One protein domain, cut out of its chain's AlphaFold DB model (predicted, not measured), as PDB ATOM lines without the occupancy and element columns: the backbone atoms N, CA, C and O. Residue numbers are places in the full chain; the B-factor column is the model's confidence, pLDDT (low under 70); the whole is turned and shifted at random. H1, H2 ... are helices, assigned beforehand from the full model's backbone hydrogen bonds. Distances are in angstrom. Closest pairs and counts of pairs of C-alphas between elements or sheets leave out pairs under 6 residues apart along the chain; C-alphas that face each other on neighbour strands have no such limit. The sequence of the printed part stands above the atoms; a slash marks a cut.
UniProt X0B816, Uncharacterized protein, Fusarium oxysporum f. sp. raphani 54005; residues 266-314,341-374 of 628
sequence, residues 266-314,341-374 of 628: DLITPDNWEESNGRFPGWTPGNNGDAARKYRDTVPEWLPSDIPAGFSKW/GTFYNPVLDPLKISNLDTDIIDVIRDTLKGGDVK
ATOM      1  N   ASP A 266      21.731 -18.664 -54.829       90.44
ATOM      2  CA  ASP A 266      23.017 -18.056 -55.188       90.44
ATOM      3  C   ASP A 266      24.080 -18.228 -54.086       90.44
ATOM      4  O   ASP A 266      25.271 -18.314 -54.384       90.44
ATOM      5  N   LEU A 267      23.661 -18.344 -52.817       89.31
ATOM      6  CA  LEU A 267      24.573 -18.505 -51.678       89.31
ATOM      7  C   LEU A 267      25.125 -19.925 -51.538       89.31
ATOM      8  O   LEU A 267      26.187 -20.095 -50.957       89.31
ATOM      9  N   ILE A 268      24.450 -20.935 -52.086       90.19
ATOM     10  CA  ILE A 268      24.834 -22.352 -51.938       90.19
ATOM     11  C   ILE A 268      25.545 -22.910 -53.178       90.19
ATOM     12  O   ILE A 268      25.727 -24.123 -53.314       90.19
ATOM     13  N   THR A 269      25.917 -22.027 -54.104       91.38
ATOM     14  CA  THR A 269      26.645 -22.387 -55.321       91.38
ATOM     15  C   THR A 269      28.034 -22.950 -54.988       91.38
ATOM     16  O   THR A 269      28.612 -22.581 -53.963       91.38
ATOM     17  N   PRO A 270      28.598 -23.833 -55.839       92.31
ATOM     18  CA  PRO A 270      29.919 -24.422 -55.605       92.31
ATOM     19  C   PRO A 270      31.054 -23.412 -55.405       92.31
ATOM     20  O   PRO A 270      32.026 -23.729 -54.730       92.31
ATOM     21  N   ASP A 271      30.916 -22.199 -55.947       93.69
ATOM     22  CA  ASP A 271      31.895 -21.118 -55.788       93.69
ATOM     23  C   ASP A 271      32.013 -20.625 -54.334       93.69
ATOM     24  O   ASP A 271      33.043 -20.069 -53.960       93.69
ATOM     25  N   ASN A 272      30.984 -20.852 -53.507       91.75
ATOM     26  CA  ASN A 272      30.965 -20.494 -52.086       91.75
ATOM     27  C   ASN A 272      31.280 -21.684 -51.165       91.75
ATOM     28  O   ASN A 272      31.159 -21.558 -49.950       91.75
ATOM     29  N   TRP A 273      31.609 -22.859 -51.707       92.56
ATOM     30  CA  TRP A 273      31.888 -24.027 -50.875       92.56
ATOM     31  C   TRP A 273      33.203 -23.878 -50.120       92.56
ATOM     32  O   TRP A 273      34.206 -23.405 -50.650       92.56
ATOM     33  N   GLU A 274      33.200 -24.363 -48.883       91.12
ATOM     34  CA  GLU A 274      34.359 -24.299 -48.003       91.12
ATOM     35  C   GLU A 274      34.897 -25.704 -47.736       91.12
ATOM     36  O   GLU A 274      34.173 -26.610 -47.301       91.12
ATOM     37  N   GLU A 275      36.192 -25.895 -47.984       89.38
ATOM     38  CA  GLU A 275      36.871 -27.148 -47.673       89.38
ATOM     39  C   GLU A 275      36.989 -27.362 -46.157       89.38
ATOM     40  O   GLU A 275      36.969 -26.433 -45.349       89.38
ATOM     41  N   SER A 276      37.130 -28.621 -45.742       88.38
ATOM     42  CA  SER A 276      37.364 -28.938 -44.333       88.38
ATOM     43  C   SER A 276      38.716 -28.399 -43.860       88.38
ATOM     44  O   SER A 276      39.726 -28.632 -44.523       88.38
ATOM     45  N   ASN A 277      38.762 -27.790 -42.675       85.56
ATOM     46  CA  ASN A 277      39.994 -27.286 -42.070       85.56
ATOM     47  C   ASN A 277      40.023 -27.563 -40.558       85.56
ATOM     48  O   ASN A 277      39.182 -27.074 -39.806       85.56
ATOM     49  N   GLY A 278      40.998 -28.345 -40.090       84.25
ATOM     50  CA  GLY A 278      41.126 -28.689 -38.671       84.25
ATOM     51  C   GLY A 278      39.856 -29.340 -38.110       84.25
ATOM     52  O   GLY A 278      39.520 -30.467 -38.473       84.25
ATOM     53  N   ARG A 279      39.159 -28.633 -37.208       80.62
ATOM     54  CA  ARG A 279      37.882 -29.074 -36.606       80.62
ATOM     55  C   ARG A 279      36.654 -28.723 -37.451       80.62
ATOM     56  O   ARG A 279      35.575 -29.253 -37.189       80.62
ATOM     57  N   PHE A 280      36.797 -27.851 -38.445       87.69
ATOM     58  CA  PHE A 280      35.723 -27.494 -39.357       87.69
ATOM     59  C   PHE A 280      35.520 -28.612 -40.395       87.69
ATOM     60  O   PHE A 280      36.441 -28.913 -41.159       87.69
ATOM     61  N   PRO A 281      34.332 -29.245 -40.458       87.75
ATOM     62  CA  PRO A 281      34.101 -30.407 -41.319       87.75
ATOM     63  C   PRO A 281      33.932 -30.063 -42.809       87.75
ATOM     64  O   PRO A 281      33.767 -30.977 -43.615       87.75
ATOM     65  N   GLY A 282      33.970 -28.780 -43.174       90.62
ATOM     66  CA  GLY A 282      33.621 -28.278 -44.503       90.62
ATOM     67  C   GLY A 282      32.165 -27.814 -44.596       90.62
ATOM     68  O   GLY A 282      31.368 -27.993 -43.658       90.62
ATOM     69  N   TRP A 283      31.832 -27.218 -45.739       92.56
ATOM     70  CA  TRP A 283      30.494 -26.742 -46.082       92.56
ATOM     71  C   TRP A 283      30.245 -26.879 -47.590       92.56
ATOM     72  O   TRP A 283      30.824 -26.158 -48.401       92.56
ATOM     73  N   THR A 284      29.403 -27.849 -47.960       92.50
ATOM     74  CA  THR A 284      29.026 -28.165 -49.350       92.50
ATOM     75  C   THR A 284      27.518 -28.464 -49.422       92.50
ATOM     76  O   THR A 284      27.116 -29.615 -49.647       92.50
ATOM     77  N   PRO A 285      26.657 -27.463 -49.160       89.44
ATOM     78  CA  PRO A 285      25.210 -27.639 -49.074       89.44
ATOM     79  C   PRO A 285      24.632 -28.258 -50.351       89.44
ATOM     80  O   PRO A 285      24.999 -27.901 -51.469       89.44
ATOM     81  N   GLY A 286      23.730 -29.227 -50.184       77.25
ATOM     82  CA  GLY A 286      23.093 -29.942 -51.297       77.25
ATOM     83  C   GLY A 286      23.960 -30.999 -51.999       77.25
ATOM     84  O   GLY A 286      23.425 -31.775 -52.791       77.25
ATOM     85  N   ASN A 287      25.260 -31.103 -51.692       82.19
ATOM     86  CA  ASN A 287      26.152 -32.110 -52.271       82.19
ATOM     87  C   ASN A 287      26.574 -33.161 -51.234       82.19
ATOM     88  O   ASN A 287      27.398 -32.900 -50.358       82.19
ATOM     89  N   ASN A 288      26.075 -34.392 -51.373       81.69
ATOM     90  CA  ASN A 288      26.462 -35.532 -50.530       81.69
ATOM     91  C   ASN A 288      27.821 -36.136 -50.950       81.69
ATOM     92  O   ASN A 288      27.933 -37.339 -51.192       81.69
ATOM     93  N   GLY A 289      28.837 -35.279 -51.074       84.75
ATOM     94  CA  GLY A 289      30.199 -35.632 -51.467       84.75
ATOM     95  C   GLY A 289      31.035 -36.227 -50.328       84.75
ATOM     96  O   GLY A 289      30.525 -36.657 -49.290       84.75
ATOM     97  N   ASP A 290      32.354 -36.248 -50.515       87.44
ATOM     98  CA  ASP A 290      33.289 -36.894 -49.583       87.44
ATOM     99  C   ASP A 290      33.304 -36.250 -48.195       87.44
ATOM    100  O   ASP A 290      33.335 -36.970 -47.202       87.44
ATOM    101  N   ALA A 291      33.204 -34.920 -48.099       87.19
ATOM    102  CA  ALA A 291      33.156 -34.219 -46.814       87.19
ATOM    103  C   ALA A 291      31.923 -34.621 -45.982       87.19
ATOM    104  O   ALA A 291      32.037 -34.939 -44.795       87.19
ATOM    105  N   ALA A 292      30.750 -34.691 -46.619       87.94
ATOM    106  CA  ALA A 292      29.512 -35.099 -45.964       87.94
ATOM    107  C   ALA A 292      29.563 -36.564 -45.502       87.94
ATOM    108  O   ALA A 292      29.140 -36.861 -44.382       87.94
ATOM    109  N   ARG A 293      30.116 -37.466 -46.330       86.44
ATOM    110  CA  ARG A 293      30.344 -38.879 -45.976       86.44
ATOM    111  C   ARG A 293      31.342 -39.021 -44.833       86.44
ATOM    112  O   ARG A 293      31.031 -39.651 -43.830       86.44
ATOM    113  N   LYS A 294      32.479 -38.331 -44.909       88.12
ATOM    114  CA  LYS A 294      33.488 -38.311 -43.845       88.12
ATOM    115  C   LYS A 294      32.880 -37.877 -42.512       88.12
ATOM    116  O   LYS A 294      33.073 -38.561 -41.516       88.12
ATOM    117  N   TYR A 295      32.102 -36.792 -42.477       86.75
ATOM    118  CA  TYR A 295      31.424 -36.356 -41.247       86.75
ATOM    119  C   TYR A 295      30.416 -37.390 -40.711       86.75
ATOM    120  O   TYR A 295      30.247 -37.530 -39.493       86.75
ATOM    121  N   ARG A 296      29.719 -38.089 -41.614       84.56
ATOM    122  CA  ARG A 296      28.749 -39.136 -41.276       84.56
ATOM    123  C   ARG A 296      29.432 -40.325 -40.605       84.56
ATOM    124  O   ARG A 296      28.976 -40.754 -39.552       84.56
ATOM    125  N   ASP A 297      30.533 -40.779 -41.189       84.50
ATOM    126  CA  ASP A 297      31.199 -42.028 -40.817       84.50
ATOM    127  C   ASP A 297      32.235 -41.837 -39.693       84.50
ATOM    128  O   ASP A 297      32.709 -42.807 -39.102       84.50
ATOM    129  N   THR A 298      32.589 -40.588 -39.364       86.12
ATOM    130  CA  THR A 298      33.544 -40.288 -38.287       86.12
ATOM    131  C   THR A 298      32.929 -40.548 -36.910       86.12
ATOM    132  O   THR A 298      32.017 -39.837 -36.465       86.12
ATOM    133  N   VAL A 299      33.506 -41.516 -36.196       87.88
ATOM    134  CA  VAL A 299      33.283 -41.752 -34.764       87.88
ATOM    135  C   VAL A 299      34.415 -41.084 -33.971       87.88
ATOM    136  O   VAL A 299      35.582 -41.378 -34.236       87.88
ATOM    137  N   PRO A 300      34.118 -40.169 -33.033       88.38
ATOM    138  CA  PRO A 300      35.146 -39.517 -32.233       88.38
ATOM    139  C   PRO A 300      35.854 -40.482 -31.277       88.38
ATOM    140  O   PRO A 300      35.205 -41.275 -30.604       88.38
ATOM    141  N   GLU A 301      37.176 -40.346 -31.143       89.69
ATOM    142  CA  GLU A 301      37.991 -41.175 -30.234       89.69
ATOM    143  C   GLU A 301      37.657 -40.967 -28.749       89.69
ATOM    144  O   GLU A 301      37.887 -41.849 -27.930       89.69
ATOM    145  N   TRP A 302      37.112 -39.800 -28.393       88.94
ATOM    146  CA  TRP A 302      36.718 -39.464 -27.022       88.94
ATOM    147  C   TRP A 302      35.361 -40.050 -26.610       88.94
ATOM    148  O   TRP A 302      34.949 -39.865 -25.466       88.94
ATOM    149  N   LEU A 303      34.631 -40.700 -27.521       90.50
ATOM    150  CA  LEU A 303      33.305 -41.238 -27.233       90.50
ATOM    151  C   LEU A 303      33.418 -42.489 -26.333       90.50
ATOM    152  O   LEU A 303      34.134 -43.425 -26.695       90.50
ATOM    153  N   PRO A 304      32.723 -42.549 -25.181       89.38
ATOM    154  CA  PRO A 304      32.733 -43.728 -24.321       89.38
ATOM    155  C   PRO A 304      32.003 -44.912 -24.970       89.38
ATOM    156  O   PRO A 304      31.164 -44.742 -25.855       89.38
ATOM    157  N   SER A 305      32.280 -46.126 -24.483       85.88
ATOM    158  CA  SER A 305      31.584 -47.342 -24.929       85.88
ATOM    159  C   SER A 305      30.097 -47.341 -24.569       85.88
ATOM    160  O   SER A 305      29.279 -47.863 -25.322       85.88
ATOM    161  N   ASP A 306      29.759 -46.769 -23.411       86.56
ATOM    162  CA  ASP A 306      28.382 -46.519 -22.986       86.56
ATOM    163  C   ASP A 306      27.967 -45.121 -23.458       86.56
ATOM    164  O   ASP A 306      28.318 -44.114 -22.839       86.56
ATOM    165  N   ILE A 307      27.295 -45.060 -24.610       87.19
ATOM    166  CA  ILE A 307      26.937 -43.807 -25.281       87.19
ATOM    167  C   ILE A 307      25.720 -43.180 -24.574       87.19
ATOM    168  O   ILE A 307      24.642 -43.778 -24.592       87.19
ATOM    169  N   PRO A 308      25.846 -41.974 -23.987       86.75
ATOM    170  CA  PRO A 308      24.735 -41.320 -23.299       86.75
ATOM    171  C   PRO A 308      23.679 -40.765 -24.272       86.75
ATOM    172  O   PRO A 308      23.926 -40.572 -25.467       86.75
ATOM    173  N   ALA A 309      22.492 -40.454 -23.737       85.62
ATOM    174  CA  ALA A 309      21.437 -39.742 -24.463       85.62
ATOM    175  C   ALA A 309      21.968 -38.433 -25.086       85.62
ATOM    176  O   ALA A 309      22.866 -37.804 -24.532       85.62
ATOM    177  N   GLY A 310      21.451 -38.047 -26.257       85.56
ATOM    178  CA  GLY A 310      21.960 -36.909 -27.043       85.56
ATOM    179  C   GLY A 310      23.138 -37.230 -27.971       85.56
ATOM    180  O   GLY A 310      23.411 -36.478 -28.902       85.56
ATOM    181  N   PHE A 311      23.807 -38.375 -27.785       87.62
ATOM    182  CA  PHE A 311      24.933 -38.836 -28.616       87.62
ATOM    183  C   PHE A 311      24.550 -40.039 -29.497       87.62
ATOM    184  O   PHE A 311      25.403 -40.758 -30.020       87.62
ATOM    185  N   SER A 312      23.246 -40.245 -29.710       79.06
ATOM    186  CA  SER A 312      22.675 -41.400 -30.415       79.06
ATOM    187  C   SER A 312      23.138 -41.542 -31.867       79.06
ATOM    188  O   SER A 312      23.130 -42.653 -32.392       79.06
ATOM    189  N   LYS A 313      23.622 -40.457 -32.497       80.25
ATOM    190  CA  LYS A 313      24.259 -40.481 -33.827       80.25
ATOM    191  C   LYS A 313      25.307 -41.597 -33.952       80.25
ATOM    192  O   LYS A 313      25.431 -42.188 -35.022       80.25
ATOM    193  N   TRP A 314      26.072 -41.849 -32.891       82.62
ATOM    194  CA  TRP A 314      27.187 -42.798 -32.902       82.62
ATOM    195  C   TRP A 314      26.835 -44.178 -32.344       82.62
ATOM    196  O   TRP A 314      27.710 -45.039 -32.262       82.62
ATOM    197  N   GLY A 341      20.466 -41.396 -43.583       50.41
ATOM    198  CA  GLY A 341      20.521 -39.980 -43.189       50.41
ATOM    199  C   GLY A 341      19.704 -39.690 -41.938       50.41
ATOM    200  O   GLY A 341      18.930 -38.745 -41.884       50.41
ATOM    201  N   THR A 342      19.866 -40.544 -40.932       60.28
ATOM    202  CA  THR A 342      19.108 -40.520 -39.673       60.28
ATOM    203  C   THR A 342      19.544 -39.417 -38.701       60.28
ATOM    204  O   THR A 342      19.073 -39.398 -37.572       60.28
ATOM    205  N   PHE A 343      20.464 -38.530 -39.090       72.31
ATOM    206  CA  PHE A 343      20.987 -37.474 -38.225       72.31
ATOM    207  C   PHE A 343      21.455 -36.256 -39.024       72.31
ATOM    208  O   PHE A 343      21.858 -36.364 -40.186       72.31
ATOM    209  N   TYR A 344      21.429 -35.098 -38.369       82.56
ATOM    210  CA  TYR A 344      21.863 -33.821 -38.926       82.56
ATOM    211  C   TYR A 344      23.317 -33.862 -39.414       82.56
ATOM    212  O   TYR A 344      24.216 -34.360 -38.730       82.56
ATOM    213  N   ASN A 345      23.553 -33.311 -40.608       85.81
ATOM    214  CA  ASN A 345      24.882 -33.173 -41.186       85.81
ATOM    215  C   ASN A 345      25.179 -31.687 -41.472       85.81
ATOM    216  O   ASN A 345      24.654 -31.153 -42.450       85.81
ATOM    217  N   PRO A 346      26.054 -31.035 -40.686       87.31
ATOM    218  CA  PRO A 346      26.389 -29.625 -40.847       87.31
ATOM    219  C   PRO A 346      27.063 -29.327 -42.195       87.31
ATOM    220  O   PRO A 346      27.022 -28.197 -42.660       87.31
ATOM    221  N   VAL A 347      27.691 -30.309 -42.852       90.88
ATOM    222  CA  VAL A 347      28.295 -30.099 -44.181       90.88
ATOM    223  C   VAL A 347      27.220 -29.836 -45.242       90.88
ATOM    224  O   VAL A 347      27.481 -29.138 -46.218       90.88
ATOM    225  N   LEU A 348      26.017 -30.385 -45.047       89.88
ATOM    226  CA  LEU A 348      24.900 -30.294 -45.989       89.88
ATOM    227  C   LEU A 348      23.923 -29.158 -45.669       89.88
ATOM    228  O   LEU A 348      23.038 -28.895 -46.482       89.88
ATOM    229  N   ASP A 349      24.057 -28.522 -44.504       88.00
ATOM    230  CA  ASP A 349      23.112 -27.528 -44.005       88.00
ATOM    231  C   ASP A 349      23.401 -26.128 -44.581       88.00
ATOM    232  O   ASP A 349      24.417 -25.518 -44.223       88.00
ATOM    233  N   PRO A 350      22.520 -25.577 -45.440       88.50
ATOM    234  CA  PRO A 350      22.700 -24.241 -46.007       88.50
ATOM    235  C   PRO A 350      22.553 -23.113 -44.972       88.50
ATOM    236  O   PRO A 350      22.941 -21.985 -45.258       88.50
ATOM    237  N   LEU A 351      22.002 -23.401 -43.786       86.19
ATOM    238  CA  LEU A 351      21.814 -22.459 -42.682       86.19
ATOM    239  C   LEU A 351      22.911 -22.533 -41.616       86.19
ATOM    240  O   LEU A 351      22.869 -21.773 -40.645       86.19
ATOM    241  N   LYS A 352      23.888 -23.432 -41.763       85.88
ATOM    242  CA  LYS A 352      24.943 -23.592 -40.767       85.88
ATOM    243  C   LYS A 352      25.726 -22.293 -40.602       85.88
ATOM    244  O   LYS A 352      26.426 -21.851 -41.506       85.88
ATOM    245  N   ILE A 353      25.715 -21.783 -39.377       78.56
ATOM    246  CA  ILE A 353      26.654 -20.775 -38.895       78.56
ATOM    247  C   ILE A 353      27.552 -21.478 -37.881       78.56
ATOM    248  O   ILE A 353      27.062 -22.121 -36.953       78.56
ATOM    249  N   SER A 354      28.866 -21.410 -38.074       77.94
ATOM    250  CA  SER A 354      29.830 -22.065 -37.195       77.94
ATOM    251  C   SER A 354      30.938 -21.104 -36.813       77.94
ATOM    252  O   SER A 354      31.350 -20.274 -37.610       77.94
ATOM    253  N   ASN A 355      31.401 -21.243 -35.581       79.00
ATOM    254  CA  ASN A 355      32.562 -20.558 -35.034       79.00
ATOM    255  C   ASN A 355      33.659 -21.567 -34.641       79.00
ATOM    256  O   ASN A 355      34.545 -21.245 -33.856       79.00
ATOM    257  N   LEU A 356      33.584 -22.812 -35.134       79.19
ATOM    258  CA  LEU A 356      34.506 -23.895 -34.757       79.19
ATOM    259  C   LEU A 356      35.930 -23.708 -35.301       79.19
ATOM    260  O   LEU A 356      36.860 -24.352 -34.813       79.19
ATOM    261  N   ASP A 357      36.081 -22.878 -36.323       76.44
ATOM    262  CA  ASP A 357      37.338 -22.422 -36.914       76.44
ATOM    263  C   ASP A 357      37.861 -21.126 -36.269       76.44
ATOM    264  O   ASP A 357      39.013 -20.750 -36.490       76.44
ATOM    265  N   THR A 358      37.048 -20.467 -35.436       81.81
ATOM    266  CA  THR A 358      37.452 -19.282 -34.672       81.81
ATOM    267  C   THR A 358      38.015 -19.673 -33.310       81.81
ATOM    268  O   THR A 358      37.537 -20.604 -32.657       81.81
ATOM    269  N   ASP A 359      39.047 -18.961 -32.866       83.19
ATOM    270  CA  ASP A 359      39.633 -19.186 -31.548       83.19
ATOM    271  C   ASP A 359      38.804 -18.482 -30.450       83.19
ATOM    272  O   ASP A 359      38.086 -17.513 -30.704       83.19
ATOM    273  N   ILE A 360      38.895 -18.966 -29.209       85.38
ATOM    274  CA  ILE A 360      38.233 -18.363 -28.041       85.38
ATOM    275  C   ILE A 360      38.719 -16.918 -27.895       85.38
ATOM    276  O   ILE A 360      39.907 -16.674 -28.057       85.38
ATOM    277  N   ILE A 361      37.847 -15.969 -27.541       87.62
ATOM    278  CA  ILE A 361      38.234 -14.564 -27.304       87.62
ATOM    279  C   ILE A 361      39.463 -14.503 -26.384       87.62
ATOM    280  O   ILE A 361      39.425 -15.066 -25.288       87.62
ATOM    281  N   ASP A 362      40.525 -13.811 -26.812       86.75
ATOM    282  CA  ASP A 362      41.859 -13.878 -26.188       86.75
ATOM    283  C   ASP A 362      41.824 -13.667 -24.667       86.75
ATOM    284  O   ASP A 362      42.386 -14.459 -23.919       86.75
ATOM    285  N   VAL A 363      41.058 -12.681 -24.186       82.75
ATOM    286  CA  VAL A 363      40.905 -12.393 -22.746       82.75
ATOM    287  C   VAL A 363      40.330 -13.586 -21.974       82.75
ATOM    288  O   VAL A 363      40.787 -13.899 -20.874       82.75
ATOM    289  N   ILE A 364      39.331 -14.269 -22.536       83.69
ATOM    290  CA  ILE A 364      38.730 -15.461 -21.926       83.69
ATOM    291  C   ILE A 364      39.718 -16.625 -22.012       83.69
ATOM    292  O   ILE A 364      39.917 -17.329 -21.023       83.69
ATOM    293  N   ARG A 365      40.363 -16.812 -23.171       87.12
ATOM    294  CA  ARG A 365      41.347 -17.878 -23.389       87.12
ATOM    295  C   ARG A 365      42.483 -17.784 -22.376       87.12
ATOM    296  O   ARG A 365      42.771 -18.777 -21.718       87.12
ATOM    297  N   ASP A 366      43.089 -16.612 -22.225       83.56
ATOM    298  CA  ASP A 366      44.222 -16.384 -21.325       83.56
ATOM    299  C   ASP A 366      43.822 -16.597 -19.860       83.56
ATOM    300  O   ASP A 366      44.539 -17.260 -19.108       83.56
ATOM    301  N   THR A 367      42.625 -16.133 -19.489       79.94
ATOM    302  CA  THR A 367      42.056 -16.302 -18.143       79.94
ATOM    303  C   THR A 367      41.803 -17.777 -17.805       79.94
ATOM    304  O   THR A 367      42.106 -18.226 -16.701       79.94
ATOM    305  N   LEU A 368      41.266 -18.557 -18.749       82.62
ATOM    306  CA  LEU A 368      40.987 -19.984 -18.550       82.62
ATOM    307  C   LEU A 368      42.255 -20.847 -18.644       82.62
ATOM    308  O   LEU A 368      42.403 -21.812 -17.897       82.62
ATOM    309  N   LYS A 369      43.190 -20.502 -19.539       82.00
ATOM    310  CA  LYS A 369      44.431 -21.257 -19.774       82.00
ATOM    311  C   LYS A 369      45.390 -21.198 -18.585       82.00
ATOM    312  O   LYS A 369      46.137 -22.150 -18.381       82.00
ATOM    313  N   GLY A 370      45.351 -20.118 -17.801       69.06
ATOM    314  CA  GLY A 370      46.150 -19.976 -16.581       69.06
ATOM    315  C   GLY A 370      45.827 -21.007 -15.491       69.06
ATOM    316  O   GLY A 370      46.643 -21.219 -14.603       69.06
ATOM    317  N   GLY A 371      44.668 -21.678 -15.555       68.81
ATOM    318  CA  GLY A 371      44.239 -22.667 -14.553       68.81
ATOM    319  C   GLY A 371      43.803 -22.064 -13.210       68.81
ATOM    320  O   GLY A 371      43.380 -22.799 -12.315       68.81
ATOM    321  N   ASP A 372      43.860 -20.737 -13.080       71.44
ATOM    322  CA  ASP A 372      43.459 -19.997 -11.881       71.44
ATOM    323  C   ASP A 372      41.934 -20.007 -11.674       71.44
ATOM    324  O   ASP A 372      41.449 -19.950 -10.542       71.44
ATOM    325  N   VAL A 373      41.160 -20.136 -12.758       77.00
ATOM    326  CA  VAL A 373      39.694 -20.206 -12.709       77.00
ATOM    327  C   VAL A 373      39.228 -21.660 -12.670       77.00
ATOM    328  O   VAL A 373      39.316 -22.389 -13.657       77.00
ATOM    329  N   LYS A 374      38.665 -22.078 -11.530       77.88
ATOM    330  CA  LYS A 374      38.048 -23.402 -11.355       77.88
ATOM    331  C   LYS A 374      36.528 -23.304 -11.418       77.88
ATOM    332  O   LYS A 374      35.904 -22.708 -10.542       77.88
TER     333      LYS A 374
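AT A GLANCE: This is residues 266 to 314 and 341 to 374 of the 628 residues of an uncharacterized protein of Fusarium oxysporum f. sp. raphani 54005 (UniProt X0B816). This model has little regular structure: a body mostly of loops, with the short helix H1 in it, from which residues 359 to 374 stick out as an arm that holds a second short helix, H2, at residues 362 to 369. Residues 304 to 310 stick out as well. The printed part has 83 residues with two named helices, H1 then H2, and no named strand; the class is all helix, with 16 residues in named elements. The whole is loose and flat, with a radius of gyration of the C-alphas of 16.3 A and spans of 46 by 36 by 18 A.

HOW THE PARTS SIT: H1, residues 290 to 297, and H2, residues 362 to 369, are apart. H2 belongs to the stretch 359 to 374, which stands free. In H1 and H2 every O i to N i+4 pair is within hydrogen-bond range.

IN THESE COORDINATES: Residues 266 to 289 hold no named element. H1 begins at C-alpha 290 (33.289, -36.894, -49.583) and is 10.4 A long from first to last C-alpha. H2 measures 10.1 A and ends at C-alpha 369 (44.431, -21.257, -19.774).

THE WHOLE: The C-alphas farthest apart, of Asp 266 and Asp 372, are 47.9 A apart. Residues 315 to 340 are not printed; C-alphas 314 and 341 are 12.6 A apart across this cut. Confidence is under 70 at residues 341 to 342 and 370 to 371.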